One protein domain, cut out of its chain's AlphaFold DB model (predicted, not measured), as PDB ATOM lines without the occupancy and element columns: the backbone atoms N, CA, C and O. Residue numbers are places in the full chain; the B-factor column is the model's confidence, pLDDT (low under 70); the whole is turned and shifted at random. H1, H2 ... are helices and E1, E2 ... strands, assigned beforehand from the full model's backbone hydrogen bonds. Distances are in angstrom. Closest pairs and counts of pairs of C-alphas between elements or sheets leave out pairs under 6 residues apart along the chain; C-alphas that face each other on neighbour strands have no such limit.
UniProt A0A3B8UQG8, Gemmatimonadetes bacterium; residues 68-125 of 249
ATOM      1  N   LYS A  68      20.496 -39.256 -33.192       91.12
ATOM      2  CA  LYS A  68      20.078 -39.786 -34.501       91.12
ATOM      3  C   LYS A  68      18.757 -40.575 -34.420       91.12
ATOM      4  O   LYS A  68      17.777 -40.042 -33.904       91.12
ATOM      5  N   GLU A  69      18.731 -41.814 -34.901       90.44
ATOM      6  CA  GLU A  69      17.549 -42.672 -34.965       90.44
ATOM      7  C   GLU A  69      16.911 -42.902 -33.589       90.44
ATOM      8  O   GLU A  69      15.693 -42.837 -33.455       90.44
ATOM      9  N   TRP A  70      17.716 -43.032 -32.533       92.25
ATOM     10  CA  TRP A  70      17.215 -43.188 -31.164       92.25
ATOM     11  C   TRP A  70      16.527 -41.923 -30.667       92.25
ATOM     12  O   TRP A  70      15.513 -41.989 -29.979       92.25
ATOM     13  N   GLN A  71      17.067 -40.757 -31.023       94.19
ATOM     14  CA  GLN A  71      16.426 -39.487 -30.707       94.19
ATOM     15  C   GLN A  71      15.088 -39.357 -31.436       94.19
ATOM     16  O   GLN A  71      14.103 -38.966 -30.816       94.19
ATOM     17  N   ALA A  72      15.034 -39.726 -32.718       93.12
ATOM     18  CA  ALA A  72      13.792 -39.733 -33.484       93.12
ATOM     19  C   ALA A  72      12.755 -40.688 -32.872       93.12
ATOM     20  O   ALA A  72      11.625 -40.270 -32.633       93.12
ATOM     21  N   ALA A  73      13.147 -41.914 -32.520       92.56
ATOM     22  CA  ALA A  73      12.268 -42.889 -31.872       92.56
ATOM     23  C   ALA A  73      11.690 -42.361 -30.546       92.56
ATOM     24  O   ALA A  73      10.485 -42.452 -30.315       92.56
ATOM     25  N   TRP A  74      12.515 -41.734 -29.697       94.38
ATOM     26  CA  TRP A  74      12.041 -41.121 -28.450       94.38
ATOM     27  C   TRP A  74      11.105 -39.932 -28.682       94.38
ATOM     28  O   TRP A  74      10.153 -39.762 -27.923       94.38
ATOM     29  N   LEU A  75      11.332 -39.126 -29.724       94.81
ATOM     30  CA  LEU A  75      10.425 -38.035 -30.092       94.81
ATOM     31  C   LEU A  75       9.082 -38.564 -30.609       94.81
ATOM     32  O   LEU A  75       8.039 -38.062 -30.198       94.81
ATOM     33  N   LEU A  76       9.089 -39.603 -31.447       95.44
ATOM     34  CA  LEU A  76       7.863 -40.267 -31.898       95.44
ATOM     35  C   LEU A  76       7.108 -40.881 -30.718       95.44
ATOM     36  O   LEU A  76       5.903 -40.672 -30.587       95.44
ATOM     37  N   LYS A  77       7.815 -41.548 -29.796       95.12
ATOM     38  CA  LYS A  77       7.200 -42.061 -28.569       95.12
ATOM     39  C   LYS A  77       6.615 -40.935 -27.721       95.12
ATOM     40  O   LYS A  77       5.498 -41.083 -27.234       95.12
ATOM     41  N   ALA A  78       7.319 -39.812 -27.576       96.25
ATOM     42  CA  ALA A  78       6.816 -38.662 -26.832       96.25
ATOM     43  C   ALA A  78       5.490 -38.153 -27.410       96.25
ATOM     44  O   ALA A  78       4.588 -37.867 -26.634       96.25
ATOM     45  N   ILE A  79       5.327 -38.128 -28.741       97.19
ATOM     46  CA  ILE A  79       4.061 -37.739 -29.387       97.19
ATOM     47  C   ILE A  79       2.894 -38.623 -28.929       97.19
ATOM     48  O   ILE A  79       1.832 -38.091 -28.616       97.19
ATOM     49  N   THR A  80       3.107 -39.936 -28.790       96.19
ATOM     50  CA  THR A  80       2.075 -40.875 -28.289       96.19
ATOM     51  C   THR A  80       1.664 -40.647 -26.836       96.19
ATOM     52  O   THR A  80       0.666 -41.196 -26.389       96.19
ATOM     53  N   LEU A  81       2.422 -39.833 -26.100       96.44
ATOM     54  CA  LEU A  81       2.184 -39.496 -24.698       96.44
ATOM     55  C   LEU A  81       1.711 -38.042 -24.524       96.44
ATOM     56  O   LEU A  81       1.643 -37.549 -23.400       96.44
ATOM     57  N   ILE A  82       1.441 -37.327 -25.622       97.88
ATOM     58  CA  ILE A  82       0.963 -35.942 -25.580       97.88
ATOM     59  C   ILE A  82      -0.557 -35.920 -25.413       97.88
ATOM     60  O   ILE A  82      -1.285 -36.386 -26.288       97.88
ATOM     61  N   ASP A  83      -1.021 -35.244 -24.365       98.19
ATOM     62  CA  ASP A  83      -2.365 -34.670 -24.314       98.19
ATOM     63  C   ASP A  83      -2.356 -33.382 -25.147       98.19
ATOM     64  O   ASP A  83      -1.925 -32.313 -24.690       98.19
ATOM     65  N   LEU A  84      -2.766 -33.464 -26.414       98.50
ATOM     66  CA  LEU A  84      -2.697 -32.320 -27.315       98.50
ATOM     67  C   LEU A  84      -3.788 -31.317 -26.925       98.50
ATOM     68  O   LEU A  84      -4.976 -31.592 -27.044       98.50
ATOM     69  N   THR A  85      -3.371 -30.159 -26.424       98.44
ATOM     70  CA  THR A  85      -4.239 -29.285 -25.627       98.44
ATOM     71  C   THR A  85      -4.514 -27.953 -26.324       98.44
ATOM     72  O   THR A  85      -3.590 -27.325 -26.846       98.44
ATOM     73  N   THR A  86      -5.758 -27.473 -26.260       97.88
ATOM     74  CA  THR A  86      -6.090 -26.048 -26.431       97.88
ATOM     75  C   THR A  86      -6.990 -25.602 -25.287       97.88
ATOM     76  O   THR A  86      -7.998 -26.239 -25.003       97.88
ATOM     77  N   LEU A  87      -6.575 -24.545 -24.589       96.69
ATOM     78  CA  LEU A  87      -7.269 -23.978 -23.427       96.69
ATOM     79  C   LEU A  87      -7.207 -22.451 -23.497       96.69
ATOM     80  O   LEU A  87      -6.737 -21.773 -22.569       96.69
ATOM     81  N   ALA A  88      -7.622 -21.904 -24.633       94.50
ATOM     82  CA  ALA A  88      -7.684 -20.470 -24.870       94.50
ATOM     83  C   ALA A  88      -9.126 -19.964 -24.718       94.50
ATOM     84  O   ALA A  88     -10.082 -20.662 -25.045       94.50
ATOM     85  N   GLY A  89      -9.291 -18.744 -24.200       91.94
ATOM     86  CA  GLY A  89     -10.622 -18.149 -24.008       91.94
ATOM     87  C   GLY A  89     -11.356 -17.848 -25.321       91.94
ATOM     88  O   GLY A  89     -12.565 -17.661 -25.316       91.94
ATOM     89  N   ASP A  90     -10.632 -17.828 -26.441       94.69
ATOM     90  CA  ASP A  90     -11.135 -17.624 -27.801       94.69
ATOM     91  C   ASP A  90     -11.224 -18.940 -28.602       94.69
ATOM     92  O   ASP A  90     -11.224 -18.929 -29.838       94.69
ATOM     93  N   ASP A  91     -11.249 -20.094 -27.927       97.31
ATOM     94  CA  ASP A  91     -11.393 -21.378 -28.603       97.31
ATOM     95  C   ASP A  91     -12.743 -21.491 -29.320       97.31
ATOM     96  O   ASP A  91     -13.810 -21.193 -28.789       97.31
ATOM     97  N   THR A  92     -12.677 -21.944 -30.570       98.38
ATOM     98  CA  THR A  92     -13.834 -22.126 -31.451       98.38
ATOM     99  C   THR A  92     -13.911 -23.571 -31.925       98.38
ATOM    100  O   THR A  92     -12.869 -24.233 -32.040       98.38
ATOM    101  N   PRO A  93     -15.097 -24.048 -32.346       98.69
ATOM    102  CA  PRO A  93     -15.230 -25.386 -32.910       98.69
ATOM    103  C   PRO A  93     -14.269 -25.653 -34.078       98.69
ATOM    104  O   PRO A  93     -13.705 -26.736 -34.203       98.69
ATOM    105  N   GLY A  94     -14.013 -24.651 -34.930       98.56
ATOM    106  CA  GLY A  94     -13.058 -24.771 -36.035       98.56
ATOM    107  C   GLY A  94     -11.612 -24.990 -35.575       98.56
ATOM    108  O   GLY A  94     -10.889 -25.780 -36.183       98.56
ATOM    109  N   ARG A  95     -11.177 -24.329 -34.493       98.44
ATOM    110  CA  ARG A  95      -9.840 -24.542 -33.917       98.44
ATOM    111  C   ARG A  95      -9.722 -25.927 -33.284       98.44
ATOM    112  O   ARG A  95      -8.725 -26.602 -33.524       98.44
ATOM    113  N   VAL A  96     -10.754 -26.364 -32.565       98.75
ATOM    114  CA  VAL A  96     -10.803 -27.691 -31.933       98.75
ATOM    115  C   VAL A  96     -10.771 -28.802 -32.983       98.75
ATOM    116  O   VAL A  96      -9.952 -29.706 -32.875       98.75
ATOM    117  N   ARG A  97     -11.538 -28.696 -34.079       98.81
ATOM    118  CA  ARG A  97     -11.460 -29.673 -35.184       98.81
ATOM    119  C   ARG A  97     -10.060 -29.763 -35.796       98.81
ATOM    120  O   ARG A  97      -9.582 -30.862 -36.065       98.81
ATOM    121  N   ARG A  98      -9.368 -28.629 -35.978       98.62
ATOM    122  CA  ARG A  98      -7.965 -28.623 -36.444       98.62
ATOM    123  C   ARG A  98      -7.018 -29.280 -35.440       98.62
ATOM    124  O   ARG A  98      -6.111 -29.997 -35.857       98.62
ATOM    125  N   LEU A  99      -7.227 -29.057 -34.142       98.69
ATOM    126  CA  LEU A  99      -6.476 -29.726 -33.081       98.69
ATOM    127  C   LEU A  99      -6.676 -31.247 -33.144       98.69
ATOM    128  O   LEU A  99      -5.691 -31.975 -33.168       98.69
ATOM    129  N   CYS A 100      -7.921 -31.719 -33.265       98.75
ATOM    130  CA  CYS A 100      -8.250 -33.142 -33.396       98.75
ATOM    131  C   CYS A 100      -7.641 -33.771 -34.659       98.75
ATOM    132  O   CYS A 100      -7.067 -34.857 -34.598       98.75
ATOM    133  N   ALA A 101      -7.682 -33.073 -35.800       98.31
ATOM    134  CA  ALA A 101      -7.017 -33.529 -37.024       98.31
ATOM    135  C   ALA A 101      -5.495 -33.663 -36.831       98.31
ATOM    136  O   ALA A 101      -4.899 -34.658 -37.247       98.31
ATOM    137  N   LYS A 102      -4.868 -32.704 -36.135       98.31
ATOM    138  CA  LYS A 102      -3.447 -32.773 -35.768       98.31
ATOM    139  C   LYS A 102      -3.159 -33.890 -34.763       98.31
ATOM    140  O   LYS A 102      -2.111 -34.510 -34.861       98.31
ATOM    141  N   ALA A 103      -4.062 -34.171 -33.828       98.31
ATOM    142  CA  ALA A 103      -3.919 -35.283 -32.887       98.31
ATOM    143  C   ALA A 103      -3.920 -36.642 -33.604       98.31
ATOM    144  O   ALA A 103      -3.141 -37.521 -33.244       98.31
ATOM    145  N   ARG A 104      -4.742 -36.790 -34.652       97.06
ATOM    146  CA  ARG A 104      -4.795 -37.991 -35.503       97.06
ATOM    147  C   ARG A 104      -3.566 -38.165 -36.390       97.06
ATOM    148  O   ARG A 104      -3.132 -39.290 -36.601       97.06
ATOM    149  N   GLN A 105      -3.028 -37.070 -36.928       95.62
ATOM    150  CA  GLN A 105      -1.856 -37.091 -37.808       95.62
ATOM    151  C   GLN A 105      -0.837 -35.998 -37.417       95.62
ATOM    152  O   GLN A 105      -0.680 -35.000 -38.127       95.62
ATOM    153  N   PRO A 106      -0.136 -36.161 -36.281       96.31
ATOM    154  CA  PRO A 106       0.794 -35.168 -35.740       96.31
ATOM    155  C   PRO A 106       2.095 -35.045 -36.540       96.31
ATOM    156  O   PRO A 106       2.751 -34.003 -36.479       96.31
ATOM    157  N   VAL A 107       2.469 -36.086 -37.291       95.44
ATOM    158  CA  VAL A 107       3.682 -36.140 -38.117       95.44
ATOM    159  C   VAL A 107       3.292 -36.359 -39.574       95.44
ATOM    160  O   VAL A 107       2.354 -37.095 -39.883       95.44
ATOM    161  N   ARG A 108       4.004 -35.708 -40.497       93.44
ATOM    162  CA  ARG A 108       3.796 -35.930 -41.932       93.44
ATOM    163  C   ARG A 108       4.175 -37.364 -42.317       93.44
ATOM    164  O   ARG A 108       5.172 -37.895 -41.834       93.44
ATOM    165  N   ARG A 109       3.406 -37.961 -43.231       91.81
ATOM    166  CA  ARG A 109       3.575 -39.362 -43.652       91.81
ATOM    167  C   ARG A 109       4.927 -39.641 -44.308       91.81
ATOM    168  O   ARG A 109       5.515 -40.679 -44.045       91.81
ATOM    169  N   ASP A 110       5.447 -38.707 -45.101       93.12
ATOM    170  CA  ASP A 110       6.754 -38.844 -45.754       93.12
ATOM    171  C   ASP A 110       7.907 -38.919 -44.742       93.12
ATOM    172  O   ASP A 110       8.846 -39.690 -44.927       93.12
ATOM    173  N   LEU A 111       7.808 -38.184 -43.629       93.31
ATOM    174  CA  LEU A 111       8.786 -38.265 -42.542       93.31
ATOM    175  C   LEU A 111       8.691 -39.594 -41.792       93.31
ATOM    176  O   LEU A 111       9.721 -40.184 -41.481       93.31
ATOM    177  N   LEU A 112       7.476 -40.080 -41.518       93.62
ATOM    178  CA  LEU A 112       7.277 -41.394 -40.899       93.62
ATOM    179  C   LEU A 112       7.861 -42.508 -41.779       93.62
ATOM    180  O   LEU A 112       8.598 -43.355 -41.281       93.62
ATOM    181  N   GLN A 113       7.625 -42.453 -43.091       92.31
ATOM    182  CA  GLN A 113       8.196 -43.403 -44.043       92.31
ATOM    183  C   GLN A 113       9.730 -43.344 -44.065       92.31
ATOM    184  O   GLN A 113      10.380 -44.385 -43.986       92.31
ATOM    185  N   ALA A 114      10.317 -42.142 -44.105       92.38
ATOM    186  CA  ALA A 114      11.771 -41.958 -44.063       92.38
ATOM    187  C   ALA A 114      12.408 -42.449 -42.749       92.38
ATOM    188  O   ALA A 114      13.580 -42.822 -42.734       92.38
ATOM    189  N   LEU A 115      11.643 -42.465 -41.654       92.62
ATOM    190  CA  LEU A 115      12.053 -42.994 -40.349       92.62
ATOM    191  C   LEU A 115      11.794 -44.501 -40.193       92.62
ATOM    192  O   LEU A 115      12.073 -45.047 -39.129       92.62
ATOM    193  N   GLY A 116      11.275 -45.175 -41.224       91.69
ATOM    194  CA  GLY A 116      10.977 -46.608 -41.184       91.69
ATOM    195  C   GLY A 116       9.707 -46.969 -40.411       91.69
ATOM    196  O   GLY A 116       9.512 -48.138 -40.103       91.69
ATOM    197  N   MET A 117       8.835 -45.997 -40.121       89.12
ATOM    198  CA  MET A 117       7.578 -46.214 -39.387       89.12
ATOM    199  C   MET A 117       6.438 -46.733 -40.278       89.12
ATOM    200  O   MET A 117       5.378 -47.049 -39.761       89.12
ATOM    201  N   GLY A 118       6.631 -46.827 -41.601       80.00
ATOM    202  CA  GLY A 118       5.679 -47.456 -42.530       80.00
ATOM    203  C   GLY A 118       4.219 -47.028 -42.316       80.00
ATOM    204  O   GLY A 118       3.905 -45.840 -42.400       80.00
ATOM    205  N   ASP A 119       3.362 -48.013 -42.024       76.31
ATOM    206  CA  ASP A 119       1.928 -47.856 -41.737       76.31
ATOM    207  C   ASP A 119       1.610 -47.668 -40.237       76.31
ATOM    208  O   ASP A 119       0.438 -47.582 -39.859       76.31
ATOM    209  N   GLU A 120       2.618 -47.602 -39.356       76.44
ATOM    210  CA  GLU A 120       2.391 -47.381 -37.926       76.44
ATOM    211  C   GLU A 120       1.754 -46.009 -37.673       76.44
ATOM    212  O   GLU A 120       2.266 -44.953 -38.063       76.44
ATOM    213  N   SER A 121       0.631 -46.006 -36.952       80.88
ATOM    214  CA  SER A 121      -0.048 -44.767 -36.593       80.88
ATOM    215  C   SER A 121       0.605 -44.123 -35.369       80.88
ATOM    216  O   SER A 121       0.372 -44.532 -34.230       80.88
ATOM    217  N   VAL A 122       1.375 -43.058 -35.583       93.69
ATOM    218  CA  VAL A 122       1.768 -42.145 -34.501       93.69
ATOM    219  C   VAL A 122       0.663 -41.111 -34.331       93.69
ATOM    220  O   VAL A 122       0.470 -40.269 -35.202       93.69
ATOM    221  N   ARG A 123      -0.042 -41.159 -33.204       95.50
ATOM    222  CA  ARG A 123      -1.126 -40.241 -32.816       95.50
ATOM    223  C   ARG A 123      -0.863 -39.667 -31.430       95.50
ATOM    224  O   ARG A 123      -0.034 -40.207 -30.705       95.50
ATOM    225  N   ALA A 124      -1.538 -38.580 -31.073       97.88
ATOM    226  CA  ALA A 124      -1.503 -38.053 -29.710       97.88
ATOM    227  C   ALA A 124      -2.172 -39.023 -28.719       97.88
ATOM    228  O   ALA A 124      -3.038 -39.803 -29.115       97.88
ATOM    229  N   GLY A 125      -1.783 -38.950 -27.445       96.38
ATOM    230  CA  GLY A 125      -2.354 -39.774 -26.376       96.38
ATOM    231  C   GLY A 125      -3.778 -39.360 -25.997       96.38
ATOM    232  O   GLY A 125      -4.597 -40.222 -25.713       96.38
TER     233      GLY A 125
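Overview. This is residues 68 to 125 of the 249 residues of a protein of Gemmatimonadetes bacterium (UniProt A0A3B8UQG8). The printed part is a long, loose U: H1 and E1 run along one side, the chain turns at one end through a link that sticks out at residues 88 to 92, and H2 and H3 run back along the other side. The last stretch, residues 115 to 125, folds back from the H3 end, and its last residues come near E1. The 58 printed residues hold three named helices and one named strand, in the order H1, E1, H2, H3, and the class is mostly helix. The whole is loose, with a radius of gyration of the C-alphas of 13.2 A, and its outline is a rod spanning 39 by 18 by 15 A.

Along the chain. H1, residues 68 to 79, begins at C-alpha 68 at (20.078, -39.786, -34.501) and is 16.9 A long from first to last C-alpha. E1 is residues 83 to 85, 5.9 A. H2, residues 93 to 104, is 16.6 A long and begins at C-alpha 93 at (-15.230, -25.386, -32.910). H3, residues 109 to 114, is 8.6 A long and ends at C-alpha 114 at (11.771, -41.958, -44.063).

Arrangement. H1 touches no helix and is apart from H2, from H3 and from E1. E1 pairs with no named strand. The closest C-alphas of E1 and H2 are those of Leu 84 and Ala 103, 6.4 A apart. H3 is apart from H2 and from E1. In H1, H2 and H3 every O i to N i+4 pair is within hydrogen-bond range.

Size, cuts and confidence. The two C-alphas farthest apart are those of Gly 89 and Gly 116, at 39.6 A. Residues 88 to 94, of which 93 and 94 belong to H2, stand free. The links H1 to E1 and H2 to H3 are tight, and E1 to H2 is short. The printed part has no cut. Its mean pLDDT is 94.4, and no printed residue is under 70.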